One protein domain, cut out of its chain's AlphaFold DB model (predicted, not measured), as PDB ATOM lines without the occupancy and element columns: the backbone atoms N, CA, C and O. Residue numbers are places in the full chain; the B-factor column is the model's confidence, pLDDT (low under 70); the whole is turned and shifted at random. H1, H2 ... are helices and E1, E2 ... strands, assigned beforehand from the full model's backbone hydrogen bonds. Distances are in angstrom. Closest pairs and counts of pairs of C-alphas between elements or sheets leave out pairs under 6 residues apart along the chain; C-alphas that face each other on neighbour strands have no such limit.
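AT A GLANCE: This is residues 259 to 268 and 444 to 529 of the 772 residues of an uncharacterized protein of Phycisphaerales bacterium (UniProt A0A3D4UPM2). A strongly twisted sheet of four strands lies between two helices, the long H3 over one face and the shorter H2 over the other, and past one end of the sheet a small hairpin, E5 and E6, makes an arm whose tip, residues 497 to 502, sticks out. The printed part has 96 residues, with three named helices and six named strands in the order E1 H1 E2 E3 H2 E4 E5 E6 H3. The large sheet runs E3 E2 E1 E4 and is mixed, the sheet of E5 and E6 is antiparallel, and the class is mixed, helices and strands. The whole is compact, with a radius of gyration of the C-alphas of 14.3 A, and spans 52 by 23 by 22 A.

HOW THE PARTS SIT: Start at inner strand E2, residues 451 to 459. Edge strand E3, residues 462 to 467, forms a hairpin with it, antiparallel at 152 degrees; look for N 466 and O 455, 2.8 A apart. On its other side is E1, residues 260 to 264, antiparallel at 150 degrees, with N 454 and O 261 at 2.8 A. Edge strand E4, residues 483 to 486, is parallel to E1 at 15 degrees, with N 264 and O 485 at 2.8 A. H2, residues 470 to 478, is on this sheet at a height of 8.7 A and runs across the strands, at 90 degrees to E1 on the local plane; its closest C-alphas to E2 are Val 473 and Gly 453, 5.2 A. H3, residues 508 to 529, is on the opposite face, which gives three layers, helices on both faces of a sheet; its closest C-alphas to E1 are Ala 515 and Ile 263, 6.0 A. E3, H2 and E4 form a split strand-helix-strand unit, two strands running the same way with E2 and E1 between them, and its crossover is right-handed. H1, residues 445 to 448, is not on the sheet but is near H2. The hairpin of E5, residues 493 to 497, and E6, residues 502 to 505, is antiparallel at 160 degrees, with N 495 and O 504 at 2.9 A; both are apart from E1, E2 and E3. In H3 every O i to N i+4 pair is within hydrogen-bond range, in H2 4 of 5 are, and H1 is too short for such a pair.

IN THESE COORDINATES: Find C-alpha 260 at (150.226, 130.783, 81.217), where E1 begins. E2 is 26.0 A long and E3 16.4 A. H3 runs 31.1 A from C-alpha 508 at (139.145, 130.723, 97.567) to C-alpha 529 at (166.832, 136.226, 84.402).

THE WHOLE: The two C-alphas farthest apart, of Glu 460 and Ala 499, are 51.9 A apart. Residues 269 to 443 are not printed, and C-alphas 268 and 444 are 13.9 A apart across that cut. Of the links that are printed whole, E4 to E5 is short and the others are tight. The mean pLDDT of the printed part is 82.4, and in this model residues 461 to 462 and 524 to 529 are under 70.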
ATOM      1  N   SER A 259     152.340 131.989  77.796       82.19
ATOM      2  CA  SER A 259     151.596 133.091  78.424       82.19
ATOM      3  C   SER A 259     150.839 132.644  79.682       82.19
ATOM      4  O   SER A 259     150.080 133.416  80.242       82.19
ATOM      5  N   LYS A 260     151.006 131.399  80.146       90.31
ATOM      6  CA  LYS A 260     150.226 130.783  81.217       90.31
ATOM      7  C   LYS A 260     151.130 130.200  82.298       90.31
ATOM      8  O   LYS A 260     152.139 129.553  82.005       90.31
ATOM      9  N   ILE A 261     150.732 130.392  83.550       90.38
ATOM     10  CA  ILE A 261     151.365 129.813  84.737       90.38
ATOM     11  C   ILE A 261     150.289 129.260  85.668       90.38
ATOM     12  O   ILE A 261     149.260 129.893  85.885       90.38
ATOM     13  N   ILE A 262     150.519 128.076  86.231       91.81
ATOM     14  CA  ILE A 262     149.584 127.438  87.161       91.81
ATOM     15  C   ILE A 262     150.233 127.323  88.526       91.81
ATOM     16  O   ILE A 262     151.315 126.752  88.669       91.81
ATOM     17  N   ILE A 263     149.532 127.814  89.540       90.19
ATOM     18  CA  ILE A 263     149.885 127.619  90.941       90.19
ATOM     19  C   ILE A 263     148.967 126.546  91.518       90.19
ATOM     20  O   ILE A 263     147.745 126.624  91.398       90.19
ATOM     21  N   THR A 264     149.553 125.544  92.164       91.19
ATOM     22  CA  THR A 264     148.831 124.420  92.768       91.19
ATOM     23  C   THR A 264     149.223 124.237  94.231       91.19
ATOM     24  O   THR A 264     150.296 124.676  94.638       91.19
ATOM     25  N   SER A 265     148.423 123.518  95.024       81.88
ATOM     26  CA  SER A 265     148.844 123.048  96.357       81.88
ATOM     27  C   SER A 265     149.874 121.906  96.310       81.88
ATOM     28  O   SER A 265     150.227 121.340  97.346       81.88
ATOM     29  N   GLY A 266     150.378 121.542  95.126       85.50
ATOM     30  CA  GLY A 266     151.285 120.413  94.942       85.50
ATOM     31  C   GLY A 266     150.636 119.095  95.368       85.50
ATOM     32  O   GLY A 266     149.523 118.782  94.964       85.50
ATOM     33  N   ALA A 267     151.327 118.323  96.209       77.75
ATOM     34  CA  ALA A 267     150.825 117.040  96.708       77.75
ATOM     35  C   ALA A 267     149.829 117.169  97.880       77.75
ATOM     36  O   ALA A 267     149.270 116.161  98.316       77.75
ATOM     37  N   THR A 268     149.591 118.380  98.394       81.88
ATOM     38  CA  THR A 268     148.699 118.600  99.538       81.88
ATOM     39  C   THR A 268     147.249 118.693  99.078       81.88
ATOM     40  O   THR A 268     146.874 119.637  98.376       81.88
ATOM     41  N   VAL A 444     138.834 113.801  91.225       84.19
ATOM     42  CA  VAL A 444     138.890 114.991  90.379       84.19
ATOM     43  C   VAL A 444     139.958 115.932  90.930       84.19
ATOM     44  O   VAL A 444     139.830 116.481  92.023       84.19
ATOM     45  N   TYR A 445     141.021 116.172  90.157       83.94
ATOM     46  CA  TYR A 445     142.184 116.941  90.624       83.94
ATOM     47  C   TYR A 445     141.810 118.323  91.180       83.94
ATOM     48  O   TYR A 445     142.308 118.723  92.225       83.94
ATOM     49  N   ARG A 446     140.894 119.048  90.535       83.25
ATOM     50  CA  ARG A 446     140.477 120.378  91.005       83.25
ATOM     51  C   ARG A 446     139.567 120.357  92.220       83.25
ATOM     52  O   ARG A 446     139.435 121.396  92.845       83.25
ATOM     53  N   GLU A 447     138.956 119.237  92.579       84.06
ATOM     54  CA  GLU A 447     138.182 119.073  93.822       84.06
ATOM     55  C   GLU A 447     139.060 118.537  94.961       84.06
ATOM     56  O   GLU A 447     138.854 118.857  96.142       84.06
ATOM     57  N   ASP A 448     140.122 117.830  94.584       86.25
ATOM     58  CA  ASP A 448     141.087 117.259  95.507       86.25
ATOM     59  C   ASP A 448     142.247 118.201  95.838       86.25
ATOM     60  O   ASP A 448     142.819 118.089  96.917       86.25
ATOM     61  N   TYR A 449     142.578 119.155  94.968       89.69
ATOM     62  CA  TYR A 449     143.721 120.057  95.108       89.69
ATOM     63  C   TYR A 449     143.331 121.503  94.806       89.69
ATOM     64  O   TYR A 449     142.399 121.783  94.048       89.69
ATOM     65  N   PHE A 450     144.068 122.446  95.395       91.62
ATOM     66  CA  PHE A 450     143.995 123.833  94.954       91.62
ATOM     67  C   PHE A 450     144.767 123.963  93.642       91.62
ATOM     68  O   PHE A 450     145.921 123.538  93.562       91.62
ATOM     69  N   ALA A 451     144.144 124.567  92.637       92.12
ATOM     70  CA  ALA A 451     144.787 124.931  91.387       92.12
ATOM     71  C   ALA A 451     144.172 126.231  90.877       92.12
ATOM     72  O   ALA A 451     142.950 126.369  90.842       92.12
ATOM     73  N   VAL A 452     145.022 127.171  90.485       94.88
ATOM     74  CA  VAL A 452     144.617 128.399  89.808       94.88
ATOM     75  C   VAL A 452     145.616 128.698  88.700       94.88
ATOM     76  O   VAL A 452     146.828 128.573  88.893       94.88
ATOM     77  N   GLY A 453     145.093 129.038  87.529       94.50
ATOM     78  CA  GLY A 453     145.882 129.462  86.384       94.50
ATOM     79  C   GLY A 453     145.862 130.974  86.248       94.50
ATOM     80  O   GLY A 453     144.869 131.633  86.569       94.50
ATOM     81  N   PHE A 454     146.966 131.509  85.758       95.19
ATOM     82  CA  PHE A 454     147.083 132.901  85.382       95.19
ATOM     83  C   PHE A 454     147.606 133.002  83.961       95.19
ATOM     84  O   PHE A 454     148.599 132.354  83.621       95.19
ATOM     85  N   GLU A 455     146.954 133.840  83.165       93.88
ATOM     86  CA  GLU A 455     147.487 134.304  81.898       93.88
ATOM     87  C   GLU A 455     148.227 135.618  82.136       93.88
ATOM     88  O   GLU A 455     147.791 136.468  82.915       93.88
ATOM     89  N   TRP A 456     149.387 135.765  81.515       90.25
ATOM     90  CA  TRP A 456     150.217 136.941  81.645       90.25
ATOM     91  C   TRP A 456     150.638 137.462  80.279       90.25
ATOM     92  O   TRP A 456     150.864 136.707  79.330       90.25
ATOM     93  N   VAL A 457     150.746 138.783  80.206       86.00
ATOM     94  CA  VAL A 457     151.223 139.514  79.037       86.00
ATOM     95  C   VAL A 457     152.277 140.497  79.518       86.00
ATOM     96  O   VAL A 457     152.055 141.206  80.500       86.00
ATOM     97  N   ASP A 458     153.417 140.517  78.838       80.88
ATOM     98  CA  ASP A 458     154.415 141.575  78.967       80.88
ATOM     99  C   ASP A 458     154.198 142.588  77.841       80.88
ATOM    100  O   ASP A 458     154.326 142.252  76.660       80.88
ATOM    101  N   ASP A 459     153.812 143.802  78.221       75.94
ATOM    102  CA  ASP A 459     153.678 144.945  77.323       75.94
ATOM    103  C   ASP A 459     154.653 146.033  77.781       75.94
ATOM    104  O   ASP A 459     154.469 146.662  78.826       75.94
ATOM    105  N   GLU A 460     155.739 146.201  77.025       73.00
ATOM    106  CA  GLU A 460     156.792 147.195  77.277       73.00
ATOM    107  C   GLU A 460     157.390 147.146  78.705       73.00
ATOM    108  O   GLU A 460     157.709 148.181  79.292       73.00
ATOM    109  N   GLY A 461     157.566 145.947  79.278       63.34
ATOM    110  CA  GLY A 461     158.122 145.748  80.622       63.34
ATOM    111  C   GLY A 461     157.075 145.786  81.739       63.34
ATOM    112  O   GLY A 461     157.417 145.620  82.913       63.34
ATOM    113  N   THR A 462     155.798 145.983  81.401       67.44
ATOM    114  CA  THR A 462     154.687 145.850  82.346       67.44
ATOM    115  C   THR A 462     154.087 144.455  82.241       67.44
ATOM    116  O   THR A 462     153.447 144.113  81.249       67.44
ATOM    117  N   ILE A 463     154.221 143.668  83.310       76.62
ATOM    118  CA  ILE A 463     153.568 142.360  83.415       76.62
ATOM    119  C   ILE A 463     152.127 142.561  83.889       76.62
ATOM    120  O   ILE A 463     151.880 142.898  85.052       76.62
ATOM    121  N   THR A 464     151.166 142.304  83.008       82.88
ATOM    122  CA  THR A 464     149.756 142.167  83.388       82.88
ATOM    123  C   THR A 464     149.452 140.698  83.640       82.88
ATOM    124  O   THR A 464     149.835 139.854  82.840       82.88
ATOM    125  N   ILE A 465     148.777 140.389  84.752       89.19
ATOM    126  CA  ILE A 465     148.401 139.018  85.120       89.19
ATOM    127  C   ILE A 465     146.891 138.961  85.335       89.19
ATOM    128  O   ILE A 465     146.360 139.600  86.257       89.19
ATOM    129  N   GLU A 466     146.222 138.158  84.522       93.44
ATOM    130  CA  GLU A 466     144.789 137.898  84.567       93.44
ATOM    131  C   GLU A 466     144.534 136.472  85.059       93.44
ATOM    132  O   GLU A 466     145.277 135.538  84.760       93.44
ATOM    133  N   THR A 467     143.515 136.307  85.899       95.00
ATOM    134  CA  THR A 467     143.126 134.979  86.380       95.00
ATOM    135  C   THR A 467     142.404 134.255  85.254       95.00
ATOM    136  O   THR A 467     141.483 134.819  84.670       95.00
ATOM    137  N   MET A 468     142.813 133.023  84.973       95.00
ATOM    138  CA  MET A 468     142.197 132.194  83.940       95.00
ATOM    139  C   MET A 468     140.824 131.686  84.375       95.00
ATOM    140  O   MET A 468     140.574 131.469  85.567       95.00
ATOM    141  N   GLU A 469     139.962 131.427  83.397       93.00
ATOM    142  CA  GLU A 469     138.700 130.741  83.642       93.00
ATOM    143  C   GLU A 469     138.934 129.267  83.979       93.00
ATOM    144  O   GLU A 469     139.949 128.663  83.632       93.00
ATOM    145  N   THR A 470     137.962 128.666  84.664       86.12
ATOM    146  CA  THR A 470     138.097 127.307  85.210       86.12
ATOM    147  C   THR A 470     138.451 126.284  84.121       86.12
ATOM    148  O   THR A 470     139.394 125.516  84.303       86.12
ATOM    149  N   GLU A 471     137.772 126.318  82.971       89.75
ATOM    150  CA  GLU A 471     138.039 125.428  81.825       89.75
ATOM    151  C   GLU A 471     139.466 125.589  81.277       89.75
ATOM    152  O   GLU A 471     140.150 124.605  81.012       89.75
ATOM    153  N   GLU A 472     139.977 126.820  81.206       91.62
ATOM    154  CA  GLU A 472     141.321 127.088  80.690       91.62
ATOM    155  C   GLU A 472     142.419 126.541  81.612       91.62
ATOM    156  O   GLU A 472     143.516 126.218  81.149       91.62
ATOM    157  N   VAL A 473     142.144 126.449  82.919       90.81
ATOM    158  CA  VAL A 473     143.065 125.845  83.892       90.81
ATOM    159  C   VAL A 473     143.230 124.348  83.631       90.81
ATOM    160  O   VAL A 473     144.339 123.848  83.806       90.81
ATOM    161  N   ASP A 474     142.187 123.633  83.192       89.12
ATOM    162  CA  ASP A 474     142.309 122.202  82.858       89.12
ATOM    163  C   ASP A 474     143.197 121.989  81.648       89.12
ATOM    164  O   ASP A 474     144.161 121.226  81.715       89.12
ATOM    165  N   ASP A 475     142.903 122.717  80.571       89.88
ATOM    166  CA  ASP A 475     143.674 122.646  79.335       89.88
ATOM    167  C   ASP A 475     145.157 122.920  79.624       89.88
ATOM    168  O   ASP A 475     146.055 122.220  79.152       89.88
ATOM    169  N   ALA A 476     145.424 123.905  80.482       88.25
ATOM    170  CA  ALA A 476     146.771 124.279  80.877       88.25
ATOM    171  C   ALA A 476     147.427 123.274  81.856       88.25
ATOM    172  O   ALA A 476     148.653 123.125  81.864       88.25
ATOM    173  N   LEU A 477     146.653 122.565  82.689       85.75
ATOM    174  CA  LEU A 477     147.161 121.485  83.547       85.75
ATOM    175  C   LEU A 477     147.624 120.282  82.719       85.75
ATOM    176  O   LEU A 477     148.582 119.612  83.115       85.75
ATOM    177  N   GLU A 478     147.000 120.030  81.572       86.19
ATOM    178  CA  GLU A 478     147.394 118.971  80.640       86.19
ATOM    179  C   GLU A 478     148.532 119.403  79.703       86.19
ATOM    180  O   GLU A 478     149.353 118.575  79.301       86.19
ATOM    181  N   ASP A 479     148.653 120.701  79.419       82.25
ATOM    182  CA  ASP A 479     149.691 121.240  78.545       82.25
ATOM    183  C   ASP A 479     151.098 121.113  79.183       82.25
ATOM    184  O   ASP A 479     151.356 121.653  80.268       82.25
ATOM    185  N   PRO A 480     152.052 120.396  78.554       80.50
ATOM    186  CA  PRO A 480     153.420 120.272  79.059       80.50
ATOM    187  C   PRO A 480     154.250 121.556  78.907       80.50
ATOM    188  O   PRO A 480     155.329 121.649  79.489       80.50
ATOM    189  N   THR A 481     153.788 122.526  78.114       77.75
ATOM    190  CA  THR A 481     154.470 123.808  77.888       77.75
ATOM    191  C   THR A 481     154.143 124.852  78.955       77.75
ATOM    192  O   THR A 481     154.889 125.819  79.114       77.75
ATOM    193  N   VAL A 482     153.069 124.636  79.721       82.81
ATOM    194  CA  VAL A 482     152.652 125.512  80.817       82.81
ATOM    195  C   VAL A 482     153.462 125.218  82.075       82.81
ATOM    196  O   VAL A 482     153.595 124.071  82.512       82.81
ATOM    197  N   ARG A 483     153.977 126.279  82.706       83.56
ATOM    198  CA  ARG A 483     154.741 126.172  83.952       83.56
ATOM    199  C   ARG A 483     153.800 125.916  85.129       83.56
ATOM    200  O   ARG A 483     152.855 126.669  85.350       83.56
ATOM    201  N   LYS A 484     154.081 124.864  85.902       88.38
ATOM    202  CA  LYS A 484     153.285 124.432  87.062       88.38
ATOM    203  C   LYS A 484     154.130 124.552  88.323       88.38
ATOM    204  O   LYS A 484     155.197 123.948  88.411       88.38
ATOM    205  N   LEU A 485     153.661 125.332  89.288       84.00
ATOM    206  CA  LEU A 485     154.331 125.565  90.562       84.00
ATOM    207  C   LEU A 485     153.518 124.942  91.696       84.00
ATOM    208  O   LEU A 485     152.314 125.171  91.818       84.00
ATOM    209  N   GLY A 486     154.176 124.136  92.526       83.81
ATOM    210  CA  GLY A 486     153.581 123.545  93.722       83.81
ATOM    211  C   GLY A 486     153.898 124.375  94.961       83.81
ATOM    212  O   GLY A 486     155.062 124.541  95.310       83.81
ATOM    213  N   ALA A 487     152.866 124.853  95.651       78.81
ATOM    214  CA  ALA A 487     152.948 125.591  96.905       78.81
ATOM    215  C   ALA A 487     152.110 124.870  97.982       78.81
ATOM    216  O   ALA A 487     150.933 125.185  98.165       78.81
ATOM    217  N   PRO A 488     152.694 123.903  98.721       77.00
ATOM    218  CA  PRO A 488     151.972 123.050  99.676       77.00
ATOM    219  C   PRO A 488     151.186 123.784 100.766       77.00
ATOM    220  O   PRO A 488     150.238 123.227 101.318       77.00
ATOM    221  N   PHE A 489     151.573 125.023 101.077       76.06
ATOM    222  CA  PHE A 489     150.901 125.868 102.063       76.06
ATOM    223  C   PHE A 489     149.588 126.486 101.550       76.06
ATOM    224  O   PHE A 489     148.785 126.942 102.359       76.06
ATOM    225  N   LEU A 490     149.322 126.470 100.237       77.75
ATOM    226  CA  LEU A 490     148.063 126.932  99.634       77.75
ATOM    227  C   LEU A 490     146.965 125.866  99.717       77.75
ATOM    228  O   LEU A 490     146.338 125.499  98.724       77.75
ATOM    229  N   ARG A 491     146.747 125.316 100.910       83.25
ATOM    230  CA  ARG A 491     145.764 124.253 101.113       83.25
ATOM    231  C   ARG A 491     144.343 124.816 101.056       83.25
ATOM    232  O   ARG A 491     143.982 125.713 101.820       83.25
ATOM    233  N   ARG A 492     143.510 124.253 100.177       87.62
ATOM    234  CA  ARG A 492     142.083 124.584 100.115       87.62
ATOM    235  C   ARG A 492     141.329 124.006 101.303       87.62
ATOM    236  O   ARG A 492     141.544 122.851 101.666       87.62
ATOM    237  N   VAL A 493     140.426 124.804 101.864       86.44
ATOM    238  CA  VAL A 493     139.457 124.354 102.865       86.44
ATOM    239  C   VAL A 493     138.056 124.546 102.302       86.44
ATOM    240  O   VAL A 493     137.714 125.636 101.840       86.44
ATOM    241  N   GLN A 494     137.255 123.486 102.325       89.06
ATOM    242  CA  GLN A 494     135.910 123.474 101.758       89.06
ATOM    243  C   GLN A 494     134.915 122.778 102.684       89.06
ATOM    244  O   GLN A 494     135.291 121.923 103.481       89.06
ATOM    245  N   THR A 495     133.645 123.149 102.577       87.62
ATOM    246  CA  THR A 495     132.526 122.454 103.220       87.62
ATOM    247  C   THR A 495     131.759 121.664 102.174       87.62
ATOM    248  O   THR A 495     131.469 122.203 101.105       87.62
ATOM    249  N   TYR A 496     131.415 120.421 102.493       86.31
ATOM    250  CA  TYR A 496     130.572 119.563 101.674       86.31
ATOM    251  C   TYR A 496     129.210 119.379 102.339       86.31
ATOM    252  O   TYR A 496     129.116 118.889 103.469       86.31
ATOM    253  N   ASP A 497     128.160 119.778 101.626       80.50
ATOM    254  CA  ASP A 497     126.779 119.507 102.013       80.50
ATOM    255  C   ASP A 497     126.254 118.319 101.202       80.50
ATOM    256  O   ASP A 497     126.075 118.418  99.988       80.50
ATOM    257  N   LYS A 498     126.009 117.191 101.884       76.19
ATOM    258  CA  LYS A 498     125.484 115.966 101.263       76.19
ATOM    259  C   LYS A 498     124.073 116.149 100.727       76.19
ATOM    260  O   LYS A 498     123.720 115.540  99.725       76.19
ATOM    261  N   ALA A 499     123.253 116.941 101.417       73.44
ATOM    262  CA  ALA A 499     121.835 117.054 101.098       73.44
ATOM    263  C   ALA A 499     121.627 117.735  99.740       73.44
ATOM    264  O   ALA A 499     120.667 117.436  99.029       73.44
ATOM    265  N   THR A 500     122.534 118.643  99.380       79.19
ATOM    266  CA  THR A 500     122.530 119.378  98.110       79.19
ATOM    267  C   THR A 500     123.605 118.910  97.134       79.19
ATOM    268  O   THR A 500     123.588 119.357  95.989       79.19
ATOM    269  N   ASP A 501     124.516 118.037  97.571       80.56
ATOM    270  CA  ASP A 501     125.708 117.604  96.837       80.56
ATOM    271  C   ASP A 501     126.575 118.792  96.371       80.56
ATOM    272  O   ASP A 501     127.037 118.869  95.234       80.56
ATOM    273  N   THR A 502     126.752 119.786  97.251       81.69
ATOM    274  CA  THR A 502     127.480 121.023  96.926       81.69
ATOM    275  C   THR A 502     128.746 121.189  97.754       81.69
ATOM    276  O   THR A 502     128.706 121.138  98.986       81.69
ATOM    277  N   LEU A 503     129.855 121.494  97.073       84.38
ATOM    278  CA  LEU A 503     131.121 121.916  97.672       84.38
ATOM    279  C   LEU A 503     131.232 123.443  97.672       84.38
ATOM    280  O   LEU A 503     131.170 124.085  96.624       84.38
ATOM    281  N   ALA A 504     131.454 124.032  98.845       86.50
ATOM    282  CA  ALA A 504     131.723 125.459  98.989       86.50
ATOM    283  C   ALA A 504     133.135 125.676  99.537       86.50
ATOM    284  O   ALA A 504     133.476 125.222 100.628       86.50
ATOM    285  N   THR A 505     133.973 126.383  98.779       84.69
ATOM    286  CA  THR A 505     135.333 126.717  99.219       84.69
ATOM    287  C   THR A 505     135.308 127.927 100.142       84.69
ATOM    288  O   THR A 505     134.827 128.989  99.755       84.69
ATOM    289  N   LEU A 506     135.880 127.795 101.338       81.69
ATOM    290  CA  LEU A 506     135.861 128.852 102.351       81.69
ATOM    291  C   LEU A 506     136.957 129.908 102.144       81.69
ATOM    292  O   LEU A 506     136.782 131.055 102.544       81.69
ATOM    293  N   ASN A 507     138.088 129.538 101.531       82.75
ATOM    294  CA  ASN A 507     139.284 130.384 101.428       82.75
ATOM    295  C   ASN A 507     139.712 130.727  99.986       82.75
ATOM    296  O   ASN A 507     140.851 131.136  99.760       82.75
ATOM    297  N   SER A 508     138.818 130.594  99.000       83.06
ATOM    298  CA  SER A 508     139.145 130.723  97.567       83.06
ATOM    299  C   SER A 508     139.760 132.078  97.206       83.06
ATOM    300  O   SER A 508     140.794 132.127  96.536       83.06
ATOM    301  N   THR A 509     139.179 133.178  97.692       83.31
ATOM    302  CA  THR A 509     139.660 134.540  97.410       83.31
ATOM    303  C   THR A 509     141.071 134.769  97.949       83.31
ATOM    304  O   THR A 509     141.934 135.272  97.235       83.31
ATOM    305  N   GLN A 510     141.333 134.362  99.194       80.00
ATOM    306  CA  GLN A 510     142.642 134.535  99.830       80.00
ATOM    307  C   GLN A 510     143.717 133.699  99.134       80.00
ATOM    308  O   GLN A 510     144.789 134.216  98.823       80.00
ATOM    309  N   LEU A 511     143.413 132.432  98.829       83.31
ATOM    310  CA  LEU A 511     144.334 131.561  98.101       83.31
ATOM    311  C   LEU A 511     144.657 132.114  96.713       83.31
ATOM    312  O   LEU A 511     145.817 132.102  96.318       83.31
ATOM    313  N   THR A 512     143.661 132.655  96.007       87.44
ATOM    314  CA  THR A 512     143.854 133.261  94.681       87.44
ATOM    315  C   THR A 512     144.753 134.495  94.749       87.44
ATOM    316  O   THR A 512     145.631 134.651  93.906       87.44
ATOM    317  N   ILE A 513     144.599 135.347  95.770       80.38
ATOM    318  CA  ILE A 513     145.460 136.526  95.967       80.38
ATOM    319  C   ILE A 513     146.912 136.108  96.230       80.38
ATOM    320  O   ILE A 513     147.821 136.625  95.583       80.38
ATOM    321  N   ILE A 514     147.138 135.156  97.142       75.75
ATOM    322  CA  ILE A 514     148.492 134.681  97.467       75.75
ATOM    323  C   ILE A 514     149.111 133.970  96.257       75.75
ATOM    324  O   ILE A 514     150.270 134.203  95.921       75.75
ATOM    325  N   ALA A 515     148.334 133.146  95.551       83.69
ATOM    326  CA  ALA A 515     148.773 132.497  94.323       83.69
ATOM    327  C   ALA A 515     149.141 133.517  93.238       83.69
ATOM    328  O   ALA A 515     150.161 133.350  92.577       83.69
ATOM    329  N   LYS A 516     148.370 134.604  93.098       86.50
ATOM    330  CA  LYS A 516     148.682 135.689  92.162       86.50
ATOM    331  C   LYS A 516     149.996 136.375  92.527       86.50
ATOM    332  O   LYS A 516     150.812 136.597  91.646       86.50
ATOM    333  N   GLN A 517     150.237 136.646  93.811       78.00
ATOM    334  CA  GLN A 517     151.507 137.215  94.284       78.00
ATOM    335  C   GLN A 517     152.700 136.295  93.998       78.00
ATOM    336  O   GLN A 517     153.745 136.773  93.565       78.00
ATOM    337  N   LEU A 518     152.543 134.982  94.197       75.19
ATOM    338  CA  LEU A 518     153.570 134.002  93.838       75.19
ATOM    339  C   LEU A 518     153.812 133.983  92.330       75.19
ATOM    340  O   LEU A 518     154.962 134.041  91.908       75.19
ATOM    341  N   ALA A 519     152.750 133.947  91.522       82.38
ATOM    342  CA  ALA A 519     152.862 134.003  90.070       82.38
ATOM    343  C   ALA A 519     153.595 135.276  89.623       82.38
ATOM    344  O   ALA A 519     154.533 135.183  88.840       82.38
ATOM    345  N   SER A 520     153.250 136.443  90.181       77.44
ATOM    346  CA  SER A 520     153.962 137.699  89.922       77.44
ATOM    347  C   SER A 520     155.441 137.610  90.280       77.44
ATOM    348  O   SER A 520     156.275 137.954  89.454       77.44
ATOM    349  N   ALA A 521     155.776 137.123  91.479       71.62
ATOM    350  CA  ALA A 521     157.162 137.021  91.927       71.62
ATOM    351  C   ALA A 521     157.996 136.106  91.017       71.62
ATOM    352  O   ALA A 521     159.105 136.472  90.637       71.62
ATOM    353  N   TYR A 522     157.439 134.958  90.623       77.12
ATOM    354  CA  TYR A 522     158.100 134.024  89.711       77.12
ATOM    355  C   TYR A 522     158.258 134.591  88.297       77.12
ATOM    356  O   TYR A 522     159.336 134.481  87.723       77.12
ATOM    357  N   LEU A 523     157.221 135.232  87.747       76.06
ATOM    358  CA  LEU A 523     157.298 135.873  86.430       76.06
ATOM    359  C   LEU A 523     158.325 137.011  86.424       76.06
ATOM    360  O   LEU A 523     159.100 137.133  85.480       76.06
ATOM    361  N   SER A 524     158.383 137.811  87.492       65.31
ATOM    362  CA  SER A 524     159.400 138.853  87.649       65.31
ATOM    363  C   SER A 524     160.814 138.282  87.762       65.31
ATOM    364  O   SER A 524     161.732 138.858  87.188       65.31
ATOM    365  N   GLU A 525     161.007 137.164  88.467       61.91
ATOM    366  CA  GLU A 525     162.309 136.493  88.554       61.91
ATOM    367  C   GLU A 525     162.754 135.953  87.191       61.91
ATOM    368  O   GLU A 525     163.877 136.211  86.766       61.91
ATOM    369  N   ASP A 526     161.873 135.248  86.484       63.91
ATOM    370  CA  ASP A 526     162.185 134.679  85.172       63.91
ATOM    371  C   ASP A 526     162.468 135.776  84.129       63.91
ATOM    372  O   ASP A 526     163.400 135.637  83.338       63.91
ATOM    373  N   LEU A 527     161.719 136.887  84.138       60.09
ATOM    374  CA  LEU A 527     162.000 138.034  83.265       60.09
ATOM    375  C   LEU A 527     163.285 138.766  83.666       60.09
ATOM    376  O   LEU A 527     164.033 139.186  82.790       60.09
ATOM    377  N   ALA A 528     163.599 138.865  84.962       50.97
ATOM    378  CA  ALA A 528     164.883 139.396  85.421       50.97
ATOM    379  C   ALA A 528     166.064 138.495  85.018       50.97
ATOM    380  O   ALA A 528     167.155 138.996  84.759       50.97
ATOM    381  N   GLN A 529     165.853 137.177  84.933       47.06
ATOM    382  CA  GLN A 529     166.832 136.226  84.402       47.06
ATOM    383  C   GLN A 529     166.924 136.259  82.866       47.06
ATOM    384  O   GLN A 529     167.968 135.900  82.329       47.06
TER     385      GLN A 529